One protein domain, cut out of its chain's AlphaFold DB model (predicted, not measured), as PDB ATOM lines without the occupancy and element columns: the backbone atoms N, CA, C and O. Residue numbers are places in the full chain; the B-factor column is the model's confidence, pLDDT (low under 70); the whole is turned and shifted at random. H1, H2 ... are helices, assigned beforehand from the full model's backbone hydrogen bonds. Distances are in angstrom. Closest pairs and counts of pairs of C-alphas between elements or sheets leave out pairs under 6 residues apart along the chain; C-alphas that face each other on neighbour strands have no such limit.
ATOM      1  N   SER A  17     366.819 265.028 292.376       38.88
ATOM      2  CA  SER A  17     366.018 265.994 291.614       38.88
ATOM      3  C   SER A  17     366.432 266.096 290.143       38.88
ATOM      4  O   SER A  17     365.876 266.929 289.428       38.88
ATOM      5  N   PHE A  18     367.279 265.186 289.630       36.50
ATOM      6  CA  PHE A  18     367.158 264.842 288.208       36.50
ATOM      7  C   PHE A  18     365.719 264.423 287.922       36.50
ATOM      8  O   PHE A  18     365.299 264.556 286.804       36.50
ATOM      9  N   THR A  19     364.922 264.010 288.913       34.19
ATOM     10  CA  THR A  19     363.478 263.803 288.772       34.19
ATOM     11  C   THR A  19     362.675 265.105 288.641       34.19
ATOM     12  O   THR A  19     361.682 265.082 287.939       34.19
ATOM     13  N   ASP A  20     363.091 266.242 289.215       38.62
ATOM     14  CA  ASP A  20     362.429 267.552 289.022       38.62
ATOM     15  C   ASP A  20     362.936 268.264 287.749       38.62
ATOM     16  O   ASP A  20     362.163 268.881 287.018       38.62
ATOM     17  N   PHE A  21     364.227 268.106 287.430       41.00
ATOM     18  CA  PHE A  21     364.841 268.489 286.153       41.00
ATOM     19  C   PHE A  21     364.310 267.621 284.999       41.00
ATOM     20  O   PHE A  21     363.973 268.144 283.942       41.00
ATOM     21  N   ALA A  22     364.120 266.317 285.229       38.41
ATOM     22  CA  ALA A  22     363.481 265.386 284.302       38.41
ATOM     23  C   ALA A  22     361.967 265.539 284.273       38.41
ATOM     24  O   ALA A  22     361.373 265.278 283.244       38.41
ATOM     25  N   GLN A  23     361.309 265.994 285.343       40.81
ATOM     26  CA  GLN A  23     359.896 266.379 285.272       40.81
ATOM     27  C   GLN A  23     359.722 267.636 284.409       40.81
ATOM     28  O   GLN A  23     358.770 267.695 283.635       40.81
ATOM     29  N   LEU A  24     360.666 268.586 284.462       41.94
ATOM     30  CA  LEU A  24     360.727 269.728 283.540       41.94
ATOM     31  C   LEU A  24     361.088 269.326 282.102       41.94
ATOM     32  O   LEU A  24     360.599 269.959 281.175       41.94
ATOM     33  N   THR A  25     361.898 268.281 281.893       38.53
ATOM     34  CA  THR A  25     362.196 267.763 280.545       38.53
ATOM     35  C   THR A  25     361.196 266.701 280.055       38.53
ATOM     36  O   THR A  25     361.186 266.377 278.870       38.53
ATOM     37  N   SER A  26     360.309 266.193 280.923       37.25
ATOM     38  CA  SER A  26     359.269 265.194 280.603       37.25
ATOM     39  C   SER A  26     358.043 265.768 279.896       37.25
ATOM     40  O   SER A  26     357.159 265.021 279.476       37.25
ATOM     41  N   THR A  27     357.954 267.088 279.765       44.94
ATOM     42  CA  THR A  27     356.842 267.771 279.091       44.94
ATOM     43  C   THR A  27     356.919 267.648 277.568       44.94
ATOM     44  O   THR A  27     355.887 267.738 276.900       44.94
ATOM     45  N   SER A  28     358.105 267.375 277.008       52.47
ATOM     46  CA  SER A  28     358.297 267.049 275.594       52.47
ATOM     47  C   SER A  28     359.503 266.113 275.427       52.47
ATOM     48  O   SER A  28     360.617 266.459 275.817       52.47
ATOM     49  N   GLU A  29     359.302 264.935 274.815       56.19
ATOM     50  CA  GLU A  29     360.389 263.985 274.480       56.19
ATOM     51  C   GLU A  29     361.538 264.673 273.719       56.19
ATOM     52  O   GLU A  29     362.702 264.301 273.848       56.19
ATOM     53  N   THR A  30     361.216 265.719 272.955       53.91
ATOM     54  CA  THR A  30     362.173 266.520 272.194       53.91
ATOM     55  C   THR A  30     363.063 267.370 273.106       53.91
ATOM     56  O   THR A  30     364.270 267.402 272.895       53.91
ATOM     57  N   THR A  31     362.506 268.000 274.147       54.19
ATOM     58  CA  THR A  31     363.253 268.827 275.117       54.19
ATOM     59  C   THR A  31     364.180 267.965 275.974       54.19
ATOM     60  O   THR A  31     365.323 268.348 276.208       54.19
ATOM     61  N   GLY A  32     363.728 266.778 276.394       54.62
ATOM     62  CA  GLY A  32     364.561 265.813 277.123       54.62
ATOM     63  C   GLY A  32     365.775 265.348 276.333       54.62
ATOM     64  O   GLY A  32     366.892 265.468 276.826       54.62
ATOM     65  N   ALA A  33     365.585 264.928 275.080       59.47
ATOM     66  CA  ALA A  33     366.697 264.537 274.214       59.47
ATOM     67  C   ALA A  33     367.636 265.717 273.879       59.47
ATOM     68  O   ALA A  33     368.850 265.538 273.820       59.47
ATOM     69  N   LEU A  34     367.089 266.931 273.700       58.16
ATOM     70  CA  LEU A  34     367.861 268.168 273.486       58.16
ATOM     71  C   LEU A  34     368.777 268.488 274.671       58.16
ATOM     72  O   LEU A  34     369.956 268.782 274.483       58.16
ATOM     73  N   VAL A  35     368.240 268.414 275.887       54.31
ATOM     74  CA  VAL A  35     368.967 268.727 277.120       54.31
ATOM     75  C   VAL A  35     369.954 267.607 277.474       54.31
ATOM     76  O   VAL A  35     371.097 267.890 277.802       54.31
ATOM     77  N   GLU A  36     369.604 266.329 277.342       57.84
ATOM     78  CA  GLU A  36     370.539 265.237 277.661       57.84
ATOM     79  C   GLU A  36     371.805 265.242 276.788       57.84
ATOM     80  O   GLU A  36     372.892 264.972 277.294       57.84
ATOM     81  N   GLU A  37     371.699 265.591 275.502       60.31
ATOM     82  CA  GLU A  37     372.863 265.633 274.603       60.31
ATOM     83  C   GLU A  37     373.780 266.842 274.829       60.31
ATOM     84  O   GLU A  37     374.971 266.776 274.532       60.31
ATOM     85  N   LEU A  38     373.241 267.950 275.343       54.09
ATOM     86  CA  LEU A  38     373.970 269.216 275.493       54.09
ATOM     87  C   LEU A  38     374.542 269.431 276.894       54.09
ATOM     88  O   LEU A  38     375.400 270.292 277.068       54.09
ATOM     89  N   PHE A  39     374.083 268.657 277.876       60.09
ATOM     90  CA  PHE A  39     374.396 268.840 279.290       60.09
ATOM     91  C   PHE A  39     375.282 267.724 279.875       60.09
ATOM     92  O   PHE A  39     375.306 267.512 281.085       60.09
ATOM     93  N   GLU A  40     376.088 267.054 279.042       59.12
ATOM     94  CA  GLU A  40     377.214 266.224 279.522       59.12
ATOM     95  C   GLU A  40     378.328 267.073 280.187       59.12
ATOM     96  O   GLU A  40     379.234 266.537 280.827       59.12
ATOM     97  N   ASP A  41     378.233 268.401 280.070       60.75
ATOM     98  CA  ASP A  41     379.140 269.400 280.624       60.75
ATOM     99  C   ASP A  41     378.593 270.009 281.945       60.75
ATOM    100  O   ASP A  41     377.506 270.612 281.962       60.75
ATOM    101  N   PRO A  42     379.337 269.889 283.063       55.84
ATOM    102  CA  PRO A  42     378.954 270.440 284.363       55.84
ATOM    103  C   PRO A  42     378.764 271.964 284.395       55.84
ATOM    104  O   PRO A  42     377.924 272.449 285.158       55.84
ATOM    105  N   VAL A  43     379.497 272.730 283.582       62.09
ATOM    106  CA  VAL A  43     379.416 274.202 283.540       62.09
ATOM    107  C   VAL A  43     378.110 274.641 282.879       62.09
ATOM    108  O   VAL A  43     377.422 275.544 283.378       62.09
ATOM    109  N   ARG A  44     377.703 273.939 281.815       71.31
ATOM    110  CA  ARG A  44     376.409 274.146 281.141       71.31
ATOM    111  C   ARG A  44     375.256 273.847 282.097       71.31
ATOM    112  O   ARG A  44     374.358 274.677 282.263       71.31
ATOM    113  N   CYS A  45     375.335 272.715 282.808       61.28
ATOM    114  CA  CYS A  45     374.385 272.323 283.859       61.28
ATOM    115  C   CYS A  45     374.259 273.379 284.958       61.28
ATOM    116  O   CYS A  45     373.147 273.804 285.284       61.28
ATOM    117  N   ALA A  46     375.386 273.824 285.513       58.88
ATOM    118  CA  ALA A  46     375.410 274.815 286.582       58.88
ATOM    119  C   ALA A  46     374.808 276.156 286.130       58.88
ATOM    120  O   ALA A  46     374.045 276.774 286.873       58.88
ATOM    121  N   THR A  47     375.090 276.571 284.891       70.44
ATOM    122  CA  THR A  47     374.549 277.800 284.295       70.44
ATOM    123  C   THR A  47     373.026 277.751 284.178       70.44
ATOM    124  O   THR A  47     372.337 278.654 284.661       70.44
ATOM    125  N   ALA A  48     372.478 276.675 283.610       70.31
ATOM    126  CA  ALA A  48     371.031 276.513 283.479       70.31
ATOM    127  C   ALA A  48     370.331 276.417 284.843       70.31
ATOM    128  O   ALA A  48     369.294 277.053 285.059       70.31
ATOM    129  N   ALA A  49     370.914 275.667 285.784       65.38
ATOM    130  CA  ALA A  49     370.391 275.533 287.140       65.38
ATOM    131  C   ALA A  49     370.354 276.885 287.871       65.38
ATOM    132  O   ALA A  49     369.347 277.216 288.502       65.38
ATOM    133  N   ALA A  50     371.407 277.697 287.737       66.38
ATOM    134  CA  ALA A  50     371.446 279.039 288.302       66.38
ATOM    135  C   ALA A  50     370.327 279.924 287.729       66.38
ATOM    136  O   ALA A  50     369.561 280.513 288.490       66.38
ATOM    137  N   LEU A  51     370.170 279.977 286.402       74.94
ATOM    138  CA  LEU A  51     369.121 280.785 285.766       74.94
ATOM    139  C   LEU A  51     367.707 280.356 286.188       74.94
ATOM    140  O   LEU A  51     366.860 281.209 286.458       74.94
ATOM    141  N   LEU A  52     367.455 279.049 286.297       69.69
ATOM    142  CA  LEU A  52     366.174 278.520 286.771       69.69
ATOM    143  C   LEU A  52     365.902 278.830 288.242       69.69
ATOM    144  O   LEU A  52     364.756 279.104 288.603       69.69
ATOM    145  N   TYR A  53     366.935 278.792 289.081       66.38
ATOM    146  CA  TYR A  53     366.813 279.135 290.491       66.38
ATOM    147  C   TYR A  53     366.430 280.609 290.680       66.38
ATOM    148  O   TYR A  53     365.554 280.933 291.480       66.38
ATOM    149  N   TYR A  54     367.033 281.500 289.891       70.69
ATOM    150  CA  TYR A  54     366.736 282.932 289.937       70.69
ATOM    151  C   TYR A  54     365.503 283.344 289.136       70.69
ATOM    152  O   TYR A  54     365.158 284.532 289.126       70.69
ATOM    153  N   ALA A  55     364.831 282.392 288.492       72.75
ATOM    154  CA  ALA A  55     363.596 282.652 287.787       72.75
ATOM    155  C   ALA A  55     362.480 283.071 288.743       72.75
ATOM    156  O   ALA A  55     362.345 282.557 289.855       72.75
ATOM    157  N   SER A  56     361.621 283.974 288.271       79.44
ATOM    158  CA  SER A  56     360.393 284.333 288.972       79.44
ATOM    159  C   SER A  56     359.617 283.064 289.346       79.44
ATOM    160  O   SER A  56     359.421 282.197 288.490       79.44
ATOM    161  N   PRO A  57     359.112 282.935 290.587       72.56
ATOM    162  CA  PRO A  57     358.296 281.784 290.974       72.56
ATOM    163  C   PRO A  57     357.044 281.649 290.092       72.56
ATOM    164  O   PRO A  57     356.569 280.540 289.873       72.56
ATOM    165  N   ASN A  58     356.573 282.758 289.513       79.50
ATOM    166  CA  ASN A  58     355.409 282.803 288.630       79.50
ATOM    167  C   ASN A  58     355.743 282.534 287.151       79.50
ATOM    168  O   ASN A  58     354.853 282.626 286.306       79.50
ATOM    169  N   LEU A  59     357.005 282.242 286.814       81.38
ATOM    170  CA  LEU A  59     357.398 281.952 285.439       81.38
ATOM    171  C   LEU A  59     356.752 280.629 284.972       81.38
ATOM    172  O   LEU A  59     356.957 279.604 285.637       81.38
ATOM    173  N   PRO A  60     356.007 280.621 283.847       83.00
ATOM    174  CA  PRO A  60     355.362 279.414 283.330       83.00
ATOM    175  C   PRO A  60     356.357 278.289 283.037       83.00
ATOM    176  O   PRO A  60     357.468 278.557 282.583       83.00
ATOM    177  N   THR A  61     355.931 277.034 283.204       78.25
ATOM    178  CA  THR A  61     356.750 275.837 282.929       78.25
ATOM    179  C   THR A  61     357.381 275.870 281.540       78.25
ATOM    180  O   THR A  61     358.592 275.732 281.421       78.25
ATOM    181  N   ILE A  62     356.597 276.199 280.511       79.56
ATOM    182  CA  ILE A  62     357.094 276.301 279.133       79.56
ATOM    183  C   ILE A  62     358.220 277.340 278.981       79.56
ATOM    184  O   ILE A  62     359.165 277.135 278.236       79.56
ATOM    185  N   GLN A  63     358.191 278.438 279.740       85.19
ATOM    186  CA  GLN A  63     359.265 279.437 279.714       85.19
ATOM    187  C   GLN A  63     360.492 278.994 280.520       85.19
ATOM    188  O   GLN A  63     361.604 279.406 280.203       85.19
ATOM    189  N   ARG A  64     360.316 278.140 281.536       80.12
ATOM    190  CA  ARG A  64     361.426 277.489 282.250       80.12
ATOM    191  C   ARG A  64     362.150 276.495 281.342       80.12
ATOM    192  O   ARG A  64     363.375 276.507 281.304       80.12
ATOM    193  N   GLU A  65     361.418 275.723 280.543       76.19
ATOM    194  CA  GLU A  65     361.998 274.906 279.463       76.19
ATOM    195  C   GLU A  65     362.746 275.778 278.451       76.19
ATOM    196  O   GLU A  65     363.864 275.460 278.047       76.19
ATOM    197  N   GLY A  66     362.180 276.938 278.116       83.75
ATOM    198  CA  GLY A  66     362.841 277.939 277.288       83.75
ATOM    199  C   GLY A  66     364.203 278.387 277.824       83.75
ATOM    200  O   GLY A  66     365.107 278.606 277.027       83.75
ATOM    201  N   ILE A  67     364.393 278.483 279.147       84.19
ATOM    202  CA  ILE A  67     365.692 278.824 279.763       84.19
ATOM    203  C   ILE A  67     366.716 277.702 279.554       84.19
ATOM    204  O   ILE A  67     367.887 277.981 279.281       84.19
ATOM    205  N   LEU A  68     366.284 276.440 279.648       76.75
ATOM    206  CA  LEU A  68     367.140 275.282 279.379       76.75
ATOM    207  C   LEU A  68     367.587 275.272 277.913       76.75
ATOM    208  O   LEU A  68     368.785 275.221 277.632       76.75
ATOM    209  N   ASN A  69     366.627 275.409 276.993       81.00
ATOM    210  CA  ASN A  69     366.881 275.448 275.554       81.00
ATOM    211  C   ASN A  69     367.753 276.652 275.165       81.00
ATOM    212  O   ASN A  69     368.692 276.496 274.388       81.00
ATOM    213  N   TYR A  70     367.501 277.822 275.762       90.31
ATOM    214  CA  TYR A  70     368.318 279.022 275.586       90.31
ATOM    215  C   TYR A  70     369.770 278.767 275.985       90.31
ATOM    216  O   TYR A  70     370.671 279.028 275.195       90.31
ATOM    217  N   THR A  71     369.998 278.214 277.180       83.25
ATOM    218  CA  THR A  71     371.354 277.921 277.665       83.25
ATOM    219  C   THR A  71     372.078 277.001 276.684       83.25
ATOM    220  O   THR A  71     373.189 277.292 276.250       83.25
ATOM    221  N   ALA A  72     371.407 275.936 276.254       79.88
ATOM    222  CA  ALA A  72     371.949 274.968 275.315       79.88
ATOM    223  C   ALA A  72     372.244 275.576 273.926       79.88
ATOM    224  O   ALA A  72     373.270 275.272 273.315       79.88
ATOM    225  N   LEU A  73     371.382 276.480 273.449       87.31
ATOM    226  CA  LEU A  73     371.582 277.248 272.221       87.31
ATOM    227  C   LEU A  73     372.800 278.176 272.313       87.31
ATOM    228  O   LEU A  73     373.552 278.265 271.343       87.31
ATOM    229  N   VAL A  74     373.010 278.845 273.454       88.69
ATOM    230  CA  VAL A  74     374.185 279.706 273.662       88.69
ATOM    231  C   VAL A  74     375.470 278.894 273.589       88.69
ATOM    232  O   VAL A  74     376.322 279.221 272.774       88.69
ATOM    233  N   PHE A  75     375.582 277.810 274.358       82.69
ATOM    234  CA  PHE A  75     376.792 276.981 274.355       82.69
ATOM    235  C   PHE A  75     377.050 276.323 272.998       82.69
ATOM    236  O   PHE A  75     378.182 276.297 272.536       82.69
ATOM    237  N   HIS A  76     376.003 275.863 272.303       84.56
ATOM    238  CA  HIS A  76     376.166 275.391 270.928       84.56
ATOM    239  C   HIS A  76     376.724 276.485 270.011       84.56
ATOM    240  O   HIS A  76     377.544 276.213 269.134       84.56
ATOM    241  N   SER A  77     376.245 277.716 270.183       86.19
ATOM    242  CA  SER A  77     376.694 278.830 269.364       86.19
ATOM    243  C   SER A  77     378.146 279.194 269.655       86.19
ATOM    244  O   SER A  77     378.909 279.386 268.714       86.19
ATOM    245  N   ASP A  78     378.525 279.219 270.929       82.31
ATOM    246  CA  ASP A  78     379.895 279.422 271.400       82.31
ATOM    247  C   ASP A  78     380.851 278.364 270.818       82.31
ATOM    248  O   ASP A  78     381.776 278.717 270.083       82.31
ATOM    249  N   ASP A  79     380.517 277.071 270.961       78.44
ATOM    250  CA  ASP A  79     381.273 275.937 270.397       78.44
ATOM    251  C   ASP A  79     381.538 276.114 268.885       78.44
ATOM    252  O   ASP A  79     382.620 275.827 268.356       78.44
ATOM    253  N   VAL A  80     380.520 276.568 268.144       78.50
ATOM    254  CA  VAL A  80     380.623 276.782 266.696       78.50
ATOM    255  C   VAL A  80     381.490 277.996 266.373       78.50
ATOM    256  O   VAL A  80     382.305 277.909 265.444       78.50
ATOM    257  N   LEU A  81     381.301 279.107 267.084       78.00
ATOM    258  CA  LEU A  81     382.017 280.363 266.854       78.00
ATOM    259  C   LEU A  81     383.508 280.221 267.176       78.00
ATOM    260  O   LEU A  81     384.341 280.697 266.400       78.00
ATOM    261  N   ASP A  82     383.849 279.470 268.220       70.56
ATOM    262  CA  ASP A  82     385.234 279.180 268.594       70.56
ATOM    263  C   ASP A  82     385.938 278.260 267.582       70.56
ATOM    264  O   ASP A  82     387.138 278.391 267.324       70.56
ATOM    265  N   SER A  83     385.190 277.371 266.917       61.69
ATOM    266  CA  SER A  83     385.755 276.409 265.961       61.69
ATOM    267  C   SER A  83     386.257 277.023 264.643       61.69
ATOM    268  O   SER A  83     386.968 276.342 263.891       61.69
ATOM    269  N   LYS A  84     385.894 278.277 264.314       54.50
ATOM    270  CA  LYS A  84     386.255 278.925 263.038       54.50
ATOM    271  C   LYS A  84     386.437 280.440 263.150       54.50
ATOM    272  O   LYS A  84     385.514 281.211 262.909       54.50
ATOM    273  N   SER A  85     387.687 280.868 263.309       52.03
ATOM    274  CA  SER A  85     388.104 282.207 262.895       52.03
ATOM    275  C   SER A  85     388.178 282.270 261.361       52.03
ATOM    276  O   SER A  85     389.175 281.818 260.803       52.03
ATOM    277  N   ASP A  86     387.153 282.785 260.671       47.16
ATOM    278  CA  ASP A  86     387.386 283.593 259.460       47.16
ATOM    279  C   ASP A  86     386.158 284.347 258.902       47.16
ATOM    280  O   ASP A  86     385.122 283.782 258.555       47.16
ATOM    281  N   THR A  87     386.441 285.630 258.645       49.47
ATOM    282  CA  THR A  87     385.813 286.645 257.776       49.47
ATOM    283  C   THR A  87     384.520 287.342 258.210       49.47
ATOM    284  O   THR A  87     383.474 286.734 258.403       49.47
ATOM    285  N   ALA A  88     384.633 288.677 258.243       53.75
ATOM    286  CA  ALA A  88     383.583 289.676 258.374       53.75
ATOM    287  C   ALA A  88     382.416 289.406 257.410       53.75
ATOM    288  O   ALA A  88     382.429 289.807 256.245       53.75
ATOM    289  N   LYS A  89     381.412 288.701 257.916       60.38
ATOM    290  CA  LYS A  89     380.089 288.566 257.316       60.38
ATOM    291  C   LYS A  89     379.098 289.335 258.181       60.38
ATOM    292  O   LYS A  89     379.351 289.582 259.358       60.38
ATOM    293  N   ASP A  90     377.975 289.700 257.582       76.31
ATOM    294  CA  ASP A  90     376.827 290.224 258.314       76.31
ATOM    295  C   ASP A  90     376.439 289.254 259.459       76.31
ATOM    296  O   ASP A  90     376.275 288.056 259.191       76.31
ATOM    297  N   PRO A  91     376.321 289.715 260.722       77.19
ATOM    298  CA  PRO A  91     376.003 288.859 261.868       77.19
ATOM    299  C   PRO A  91     374.734 288.018 261.690       77.19
ATOM    300  O   PRO A  91     374.690 286.870 262.129       77.19
ATOM    301  N   GLN A  92     373.731 288.541 260.978       79.75
ATOM    302  CA  GLN A  92     372.501 287.801 260.701       79.75
ATOM    303  C   GLN A  92     372.752 286.600 259.776       79.75
ATOM    304  O   GLN A  92     372.254 285.501 260.020       79.75
ATOM    305  N   MET A  93     373.580 286.770 258.743       80.12
ATOM    306  CA  MET A  93     373.982 285.662 257.868       80.12
ATOM    307  C   MET A  93     374.807 284.609 258.617       80.12
ATOM    308  O   MET A  93     374.665 283.411 258.367       80.12
ATOM    309  N   LEU A  94     375.668 285.043 259.542       79.00
ATOM    310  CA  LEU A  94     376.435 284.137 260.398       79.00
ATOM    311  C   LEU A  94     375.528 283.339 261.336       79.00
ATOM    312  O   LEU A  94     375.757 282.142 261.506       79.00
ATOM    313  N   LEU A  95     374.469 283.956 261.866       83.81
ATOM    314  CA  LEU A  95     373.465 283.257 262.663       83.81
ATOM    315  C   LEU A  95     372.810 282.139 261.844       83.81
ATOM    316  O   LEU A  95     372.785 280.989 262.274       83.81
ATOM    317  N   GLU A  96     372.365 282.423 260.619       84.75
ATOM    318  CA  GLU A  96     371.778 281.401 259.742       84.75
ATOM    319  C   GLU A  96     372.744 280.253 259.402       84.75
ATOM    320  O   GLU A  96     372.324 279.105 259.223       84.75
ATOM    321  N   GLU A  97     374.040 280.542 259.263       83.94
ATOM    322  CA  GLU A  97     375.068 279.524 259.031       83.94
ATOM    323  C   GLU A  97     375.331 278.676 260.281       83.94
ATOM    324  O   GLU A  97     375.478 277.453 260.162       83.94
ATOM    325  N   LEU A  98     375.359 279.306 261.456       83.62
ATOM    326  CA  LEU A  98     375.545 278.662 262.753       83.62
ATOM    327  C   LEU A  98     374.400 277.700 263.047       83.62
ATOM    328  O   LEU A  98     374.641 276.532 263.340       83.62
ATOM    329  N   LEU A  99     373.155 278.130 262.845       87.06
ATOM    330  CA  LEU A  99     371.975 277.294 263.077       87.06
ATOM    331  C   LEU A  99     371.945 276.037 262.183       87.06
ATOM    332  O   LEU A  99     371.307 275.035 262.506       87.06
ATOM    333  N   LYS A 100     372.676 276.023 261.063       86.81
ATOM    334  CA  LYS A 100     372.803 274.828 260.209       86.81
ATOM    335  C   LYS A 100     373.836 273.827 260.732       86.81
ATOM    336  O   LYS A 100     373.865 272.700 260.222       86.81
ATOM    337  N   LYS A 101     374.695 274.202 261.682       85.06
ATOM    338  CA  LYS A 101     375.755 273.335 262.211       85.06
ATOM    339  C   LYS A 101     375.187 272.219 263.085       85.06
ATOM    340  O   LYS A 101     374.143 272.407 263.710       85.06
ATOM    341  N   PRO A 102     375.835 271.041 263.087       84.00
ATOM    342  CA  PRO A 102     375.472 269.976 264.005       84.00
ATOM    343  C   PRO A 102     375.803 270.386 265.438       84.00
ATOM    344  O   PRO A 102     376.811 271.051 265.679       84.00
ATOM    345  N   VAL A 103     374.967 269.955 266.373       77.50
ATOM    346  CA  VAL A 103     375.264 270.037 267.801       77.50
ATOM    347  C   VAL A 103     376.413 269.078 268.127       77.50
ATOM    348  O   VAL A 103     376.435 267.942 267.640       77.50
ATOM    349  N   VAL A 104     377.390 269.543 268.910       69.75
ATOM    350  CA  VAL A 104     378.552 268.741 269.321       69.75
ATOM    351  C   VAL A 104     378.066 267.515 270.097       69.75
ATOM    352  O   VAL A 104     377.152 267.616 270.903       69.75
ATOM    353  N   ASN A 105     378.652 266.347 269.816       63.91
ATOM    354  CA  ASN A 105     378.295 265.058 270.429       63.91
ATOM    355  C   ASN A 105     376.840 264.599 270.229       63.91
ATOM    356  O   ASN A 105     376.400 263.660 270.895       63.91
ATOM    357  N   SER A 106     376.107 265.186 269.274       67.56
ATOM    358  CA  SER A 106     374.720 264.793 269.053       67.56
ATOM    359  C   SER A 106     374.590 263.347 268.564       67.56
ATOM    360  O   SER A 106     375.129 262.978 267.514       67.56
ATOM    361  N   ARG A 107     373.827 262.532 269.298       65.88
ATOM    362  CA  ARG A 107     373.507 261.134 268.958       65.88
ATOM    363  C   ARG A 107     372.293 261.061 268.030       65.88
ATOM    364  O   ARG A 107     372.173 260.115 267.251       65.88
ATOM    365  N   HIS A 108     371.436 262.081 268.063       68.94
ATOM    366  CA  HIS A 108     370.213 262.194 267.267       68.94
ATOM    367  C   HIS A 108     370.353 263.056 265.998       68.94
ATOM    368  O   HIS A 108     369.375 263.264 265.281       68.94
ATOM    369  N   GLY A 109     371.559 263.537 265.673       75.25
ATOM    370  CA  GLY A 109     371.798 264.342 264.468       75.25
ATOM    371  C   GLY A 109     371.193 265.747 264.545       75.25
ATOM    372  O   GLY A 109     370.857 266.344 263.515       75.25
ATOM    373  N   MET A 110     371.049 266.269 265.762       79.44
ATOM    374  CA  MET A 110     370.531 267.602 266.018       79.44
ATOM    375  C   MET A 110     371.447 268.682 265.449       79.44
ATOM    376  O   MET A 110     372.654 268.521 265.251       79.44
ATOM    377  N   ARG A 111     370.826 269.821 265.167       85.00
ATOM    378  CA  ARG A 111     371.444 271.014 264.584       85.00
ATOM    379  C   ARG A 111     370.991 272.238 265.358       85.00
ATOM    380  O   ARG A 111     369.899 272.197 265.921       85.00
ATOM    381  N   GLY A 112     371.766 273.317 265.298       85.50
ATOM    382  CA  GLY A 112     371.452 274.566 265.996       85.50
ATOM    383  C   GLY A 112     370.038 275.096 265.738       85.50
ATOM    384  O   GLY A 112     369.408 275.610 266.653       85.50
ATOM    385  N   TRP A 113     369.477 274.902 264.541       89.81
ATOM    386  CA  TRP A 113     368.118 275.344 264.220       89.81
ATOM    387  C   TRP A 113     367.045 274.634 265.053       89.81
ATOM    388  O   TRP A 113     366.062 275.269 265.413       89.81
ATOM    389  N   HIS A 114     367.250 273.366 265.426       85.88
ATOM    390  CA  HIS A 114     366.319 272.652 266.304       85.88
ATOM    391  C   HIS A 114     366.313 273.276 267.707       85.88
ATOM    392  O   HIS A 114     365.249 273.474 268.286       85.88
ATOM    393  N   LEU A 115     367.493 273.639 268.228       84.38
ATOM    394  CA  LEU A 115     367.632 274.344 269.509       84.38
ATOM    395  C   LEU A 115     367.000 275.728 269.458       84.38
ATOM    396  O   LEU A 115     366.302 276.135 270.384       84.38
ATOM    397  N   TYR A 116     367.229 276.443 268.363       90.19
ATOM    398  CA  TYR A 116     366.665 277.762 268.137       90.19
ATOM    399  C   TYR A 116     365.137 277.717 268.098       90.19
ATOM    400  O   TYR A 116     364.493 278.440 268.852       90.19
ATOM    401  N   GLU A 117     364.537 276.827 267.304       90.00
ATOM    402  CA  GLU A 117     363.079 276.678 267.258       90.00
ATOM    403  C   GLU A 117     362.501 276.244 268.608       90.00
ATOM    404  O   GLU A 117     361.528 276.841 269.075       90.00
ATOM    405  N   ALA A 118     363.123 275.264 269.275       84.38
ATOM    406  CA  ALA A 118     362.709 274.822 270.605       84.38
ATOM    407  C   ALA A 118     362.750 275.970 271.624       84.38
ATOM    408  O   ALA A 118     361.818 276.138 272.411       84.38
ATOM    409  N   THR A 119     363.787 276.811 271.569       89.62
ATOM    410  CA  THR A 119     363.915 277.997 272.424       89.62
ATOM    411  C   THR A 119     362.832 279.028 272.108       89.62
ATOM    412  O   THR A 119     362.113 279.466 273.005       89.62
ATOM    413  N   MET A 120     362.669 279.407 270.838       92.81
ATOM    414  CA  MET A 120     361.734 280.465 270.441       92.81
ATOM    415  C   MET A 120     360.276 280.084 270.712       92.81
ATOM    416  O   MET A 120     359.486 280.922 271.156       92.81
ATOM    417  N   ASN A 121     359.915 278.813 270.531       91.06
ATOM    418  CA  ASN A 121     358.566 278.318 270.809       91.06
ATOM    419  C   ASN A 121     358.178 278.421 272.291       91.06
ATOM    420  O   ASN A 121     356.988 278.483 272.602       91.06
ATOM    421  N   CYS A 122     359.156 278.511 273.194       86.88
ATOM    422  CA  CYS A 122     358.910 278.616 274.627       86.88
ATOM    423  C   CYS A 122     358.514 280.024 275.094       86.88
ATOM    424  O   CYS A 122     357.967 280.183 276.189       86.88
ATOM    425  N   PHE A 123     358.791 281.053 274.292       93.88
ATOM    426  CA  PHE A 123     358.696 282.448 274.713       93.88
ATOM    427  C   PHE A 123     357.719 283.274 273.859       93.88
ATOM    428  O   PHE A 123     357.519 282.965 272.686       93.88
ATOM    429  N   PRO A 124     357.100 284.326 274.431       93.94
ATOM    430  CA  PRO A 124     356.358 285.338 273.675       93.94
ATOM    431  C   PRO A 124     357.283 286.203 272.802       93.94
ATOM    432  O   PRO A 124     358.496 286.240 273.016       93.94
ATOM    433  N   ASP A 125     356.706 286.907 271.825       94.44
ATOM    434  CA  ASP A 125     357.450 287.636 270.784       94.44
ATOM    435  C   ASP A 125     358.437 288.681 271.325       94.44
ATOM    436  O   ASP A 125     359.540 288.812 270.800       94.44
ATOM    437  N   ASP A 126     358.096 289.379 272.410       93.69
ATOM    438  CA  ASP A 126     358.991 290.339 273.066       93.69
ATOM    439  C   ASP A 126     360.279 289.672 273.568       93.69
ATOM    440  O   ASP A 126     361.371 290.200 273.372       93.69
ATOM    441  N   LYS A 127     360.170 288.471 274.147       94.19
ATOM    442  CA  LYS A 127     361.322 287.683 274.605       94.19
ATOM    443  C   LYS A 127     362.068 287.001 273.457       94.19
ATOM    444  O   LYS A 127     363.285 286.869 273.536       94.19
ATOM    445  N   ARG A 128     361.379 286.603 272.379       95.06
ATOM    446  CA  ARG A 128     362.032 286.074 271.164       95.06
ATOM    447  C   ARG A 128     362.965 287.106 270.537       95.06
ATOM    448  O   ARG A 128     364.078 286.760 270.152       95.06
ATOM    449  N   ASN A 129     362.536 288.367 270.489       92.88
ATOM    450  CA  ASN A 129     363.363 289.463 269.986       92.88
ATOM    451  C   ASN A 129     364.618 289.653 270.844       92.88
ATOM    452  O   ASN A 129     365.708 289.703 270.296       92.88
ATOM    453  N   VAL A 130     364.486 289.622 272.176       93.56
ATOM    454  CA  VAL A 130     365.637 289.701 273.098       93.56
ATOM    455  C   VAL A 130     366.659 288.587 272.835       93.56
ATOM    456  O   VAL A 130     367.858 288.842 272.842       93.56
ATOM    457  N   ILE A 131     366.202 287.355 272.583       94.44
ATOM    458  CA  ILE A 131     367.100 286.229 272.279       94.44
ATOM    459  C   ILE A 131     367.811 286.451 270.944       94.44
ATOM    460  O   ILE A 131     369.011 286.214 270.853       94.44
ATOM    461  N   ASN A 132     367.088 286.910 269.921       91.62
ATOM    462  CA  ASN A 132     367.671 287.195 268.612       91.62
ATOM    463  C   ASN A 132     368.707 288.312 268.665       91.62
ATOM    464  O   ASN A 132     369.814 288.117 268.169       91.62
ATOM    465  N   ASP A 133     368.368 289.428 269.304       91.12
ATOM    466  CA  ASP A 133     369.273 290.561 269.477       91.12
ATOM    467  C   ASP A 133     370.550 290.106 270.201       91.12
ATOM    468  O   ASP A 133     371.659 290.364 269.738       91.12
ATOM    469  N   TYR A 134     370.405 289.307 271.265       93.38
ATOM    470  CA  TYR A 134     371.537 288.723 271.980       93.38
ATOM    471  C   TYR A 134     372.401 287.794 271.105       93.38
ATOM    472  O   TYR A 134     373.627 287.893 271.140       93.38
ATOM    473  N   LEU A 135     371.802 286.884 270.327       90.81
ATOM    474  CA  LEU A 135     372.564 285.965 269.470       90.81
ATOM    475  C   LEU A 135     373.344 286.726 268.392       90.81
ATOM    476  O   LEU A 135     374.490 286.383 268.106       90.81
ATOM    477  N   VAL A 136     372.739 287.770 267.825       88.62
ATOM    478  CA  VAL A 136     373.379 288.671 266.860       88.62
ATOM    479  C   VAL A 136     374.550 289.415 267.503       88.62
ATOM    480  O   VAL A 136     375.639 289.434 266.927       88.62
ATOM    481  N   ASP A 137     374.363 289.963 268.705       86.81
ATOM    482  CA  ASP A 137     375.412 290.664 269.453       86.81
ATOM    483  C   ASP A 137     376.573 289.731 269.822       86.81
ATOM    484  O   ASP A 137     377.740 290.080 269.642       86.81
ATOM    485  N   MET A 138     376.274 288.514 270.280       86.56
ATOM    486  CA  MET A 138     377.276 287.489 270.573       86.56
ATOM    487  C   MET A 138     378.072 287.138 269.311       86.56
ATOM    488  O   MET A 138     379.299 287.201 269.313       86.56
ATOM    489  N   ILE A 139     377.401 286.873 268.190       82.88
ATOM    490  CA  ILE A 139     378.077 286.629 266.909       82.88
ATOM    491  C   ILE A 139     378.933 287.829 266.507       82.88
ATOM    492  O   ILE A 139     380.055 287.643 266.048       82.88
ATOM    493  N   HIS A 140     378.445 289.053 266.695       80.12
ATOM    494  CA  HIS A 140     379.207 290.258 266.396       80.12
ATOM    495  C   HIS A 140     380.491 290.339 267.236       80.12
ATOM    496  O   HIS A 140     381.560 290.608 266.682       80.12
ATOM    497  N   ILE A 141     380.414 290.043 268.538       79.00
ATOM    498  CA  ILE A 141     381.569 290.017 269.449       79.00
ATOM    499  C   ILE A 141     382.602 288.970 269.003       79.00
ATOM    500  O   ILE A 141     383.791 289.289 268.940       79.00
ATOM    501  N   HIS A 142     382.163 287.758 268.646       75.44
ATOM    502  CA  HIS A 142     383.056 286.673 268.215       75.44
ATOM    503  C   HIS A 142     383.620 286.892 266.794       75.44
ATOM    504  O   HIS A 142     384.786 286.598 266.537       75.44
ATOM    505  N   ALA A 143     382.821 287.416 265.860       69.19
ATOM    506  CA  ALA A 143     383.165 287.481 264.436       69.19
ATOM    507  C   ALA A 143     383.946 288.736 264.032       69.19
ATOM    508  O   ALA A 143     384.765 288.677 263.112       69.19
ATOM    509  N   THR A 144     383.693 289.884 264.669       60.38
ATOM    510  CA  THR A 144     384.367 291.130 264.273       60.38
ATOM    511  C   THR A 144     385.754 291.248 264.878       60.38
ATOM    512  O   THR A 144     386.634 291.826 264.245       60.38
ATOM    513  N   GLY A 145     385.986 290.695 266.074       54.19
ATOM    514  CA  GLY A 145     387.292 290.706 266.737       54.19
ATOM    515  C   GLY A 145     387.927 292.098 266.897       54.19
ATOM    516  O   GLY A 145     389.084 292.178 267.321       54.19
ATOM    517  N   GLU A 146     387.202 293.189 266.593       51.81
ATOM    518  CA  GLU A 146     387.734 294.552 266.406       51.81
ATOM    519  C   GLU A 146     388.352 295.128 267.687       51.81
ATOM    520  O   GLU A 146     389.052 296.140 267.654       51.81
ATOM    521  N   HIS A 147     388.152 294.471 268.829       48.12
ATOM    522  CA  HIS A 147     388.661 294.921 270.123       48.12
ATOM    523  C   HIS A 147     389.568 293.916 270.834       48.12
ATOM    524  O   HIS A 147     390.048 294.215 271.924       48.12
ATOM    525  N   ILE A 148     389.793 292.728 270.260       48.16
ATOM    526  CA  ILE A 148     390.343 291.604 271.032       48.16
ATOM    527  C   ILE A 148     391.426 290.856 270.261       48.16
ATOM    528  O   ILE A 148     392.323 290.344 270.898       48.16
ATOM    529  N   GLY A 149     391.475 290.893 268.926       44.03
ATOM    530  CA  GLY A 149     392.508 290.173 268.162       44.03
ATOM    531  C   GLY A 149     392.234 288.665 268.054       44.03
ATOM    532  O   GLY A 149     391.267 288.149 268.604       44.03
TER     533      GLY A 149
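AT A GLANCE: This is residues 17 to 149 of the 288 residues of an uncharacterized protein of Candidatus Woesebacteria bacterium RIFCSPHIGHO2_01_FULL_41_10 (UniProt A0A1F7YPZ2). One long helix, H4, runs through the middle, with H2, H3, H6 and H7 packed round it on different sides; H1 crosses its first end, and H5 crosses from H7 to the start of H6. H7 lies beside H4 and packs on its last part, while the loop of residues 100 to 111 joins H5 to H6. The printed part has 133 residues, with seven named helices in the order H1 to H7, no named strand, and the class all helix. It is compact, with a radius of gyration of the C-alphas of 15.0 A and spans of 44, 33 and 23 A.

HOW THE PARTS SIT: H1, residues 18 to 25, and H2, residues 29 to 38, touch only at the corner by their tight link, with the C-alphas of Thr 25 and Gly 32 closest at 4.6 A. H4, residues 61 to 82, is the hub and touches the six other helices. Its residues 61 to 65 alone touch H1, about perpendicular at 89 degrees, the closest C-alphas being those of Leu 24 and Glu 65 at 6.7 A. H2 touches H4 at Leu 38 and Ala 72, C-alphas 6.1 A apart, at a steep tilt of 37 degrees, only just past shallow, the same way. H3, residues 42 to 53, forms a helical hairpin with H4; their closest C-alphas, Ala 48 and Leu 68, are 5.8 A apart. H6, residues 112 to 121, touches H4 at a shallow tilt of 26 degrees, opposite ways, with the C-alphas of Gly 66 and Thr 119 closest at 5.0 A. H7, residues 125 to 144, touches H4 with residues 135 to 143 alone, at a shallow tilt of 14 degrees, the same way; the closest C-alphas, Leu 81 and His 142, are 6.5 A apart. H4, H6 and H7 form an up-and-down bundle, each running against the one before it. H5, residues 91 to 99, touches H7 about perpendicular at 81 degrees, with the C-alphas of Pro 91 and Val 136 closest at 5.6 A. H3 and H7 are apart. In H1 to H7 every O i to N i+4 pair is within hydrogen-bond range.

IN THESE COORDINATES: H1 begins at C-alpha 18, (367.158, 264.842, 288.208). H2 measures 14.6 A, H3 16.1 A, H5 12.3 A and H6 14.3 A. H4 measures 32.1 A from C-alpha 61, (356.750, 275.837, 282.929). H7 measures 27.9 A and ends at C-alpha 144, (384.367, 291.130, 264.273).

THE WHOLE: The C-alphas farthest apart, Thr 19 and Glu 146, are 45.1 A apart. The printed part has no cut, and the link from H5 to H6 is long. Mean pLDDT is 72.2 over the printed part; 52 residues are under 70, among them 17 to 43 and 143 to 149.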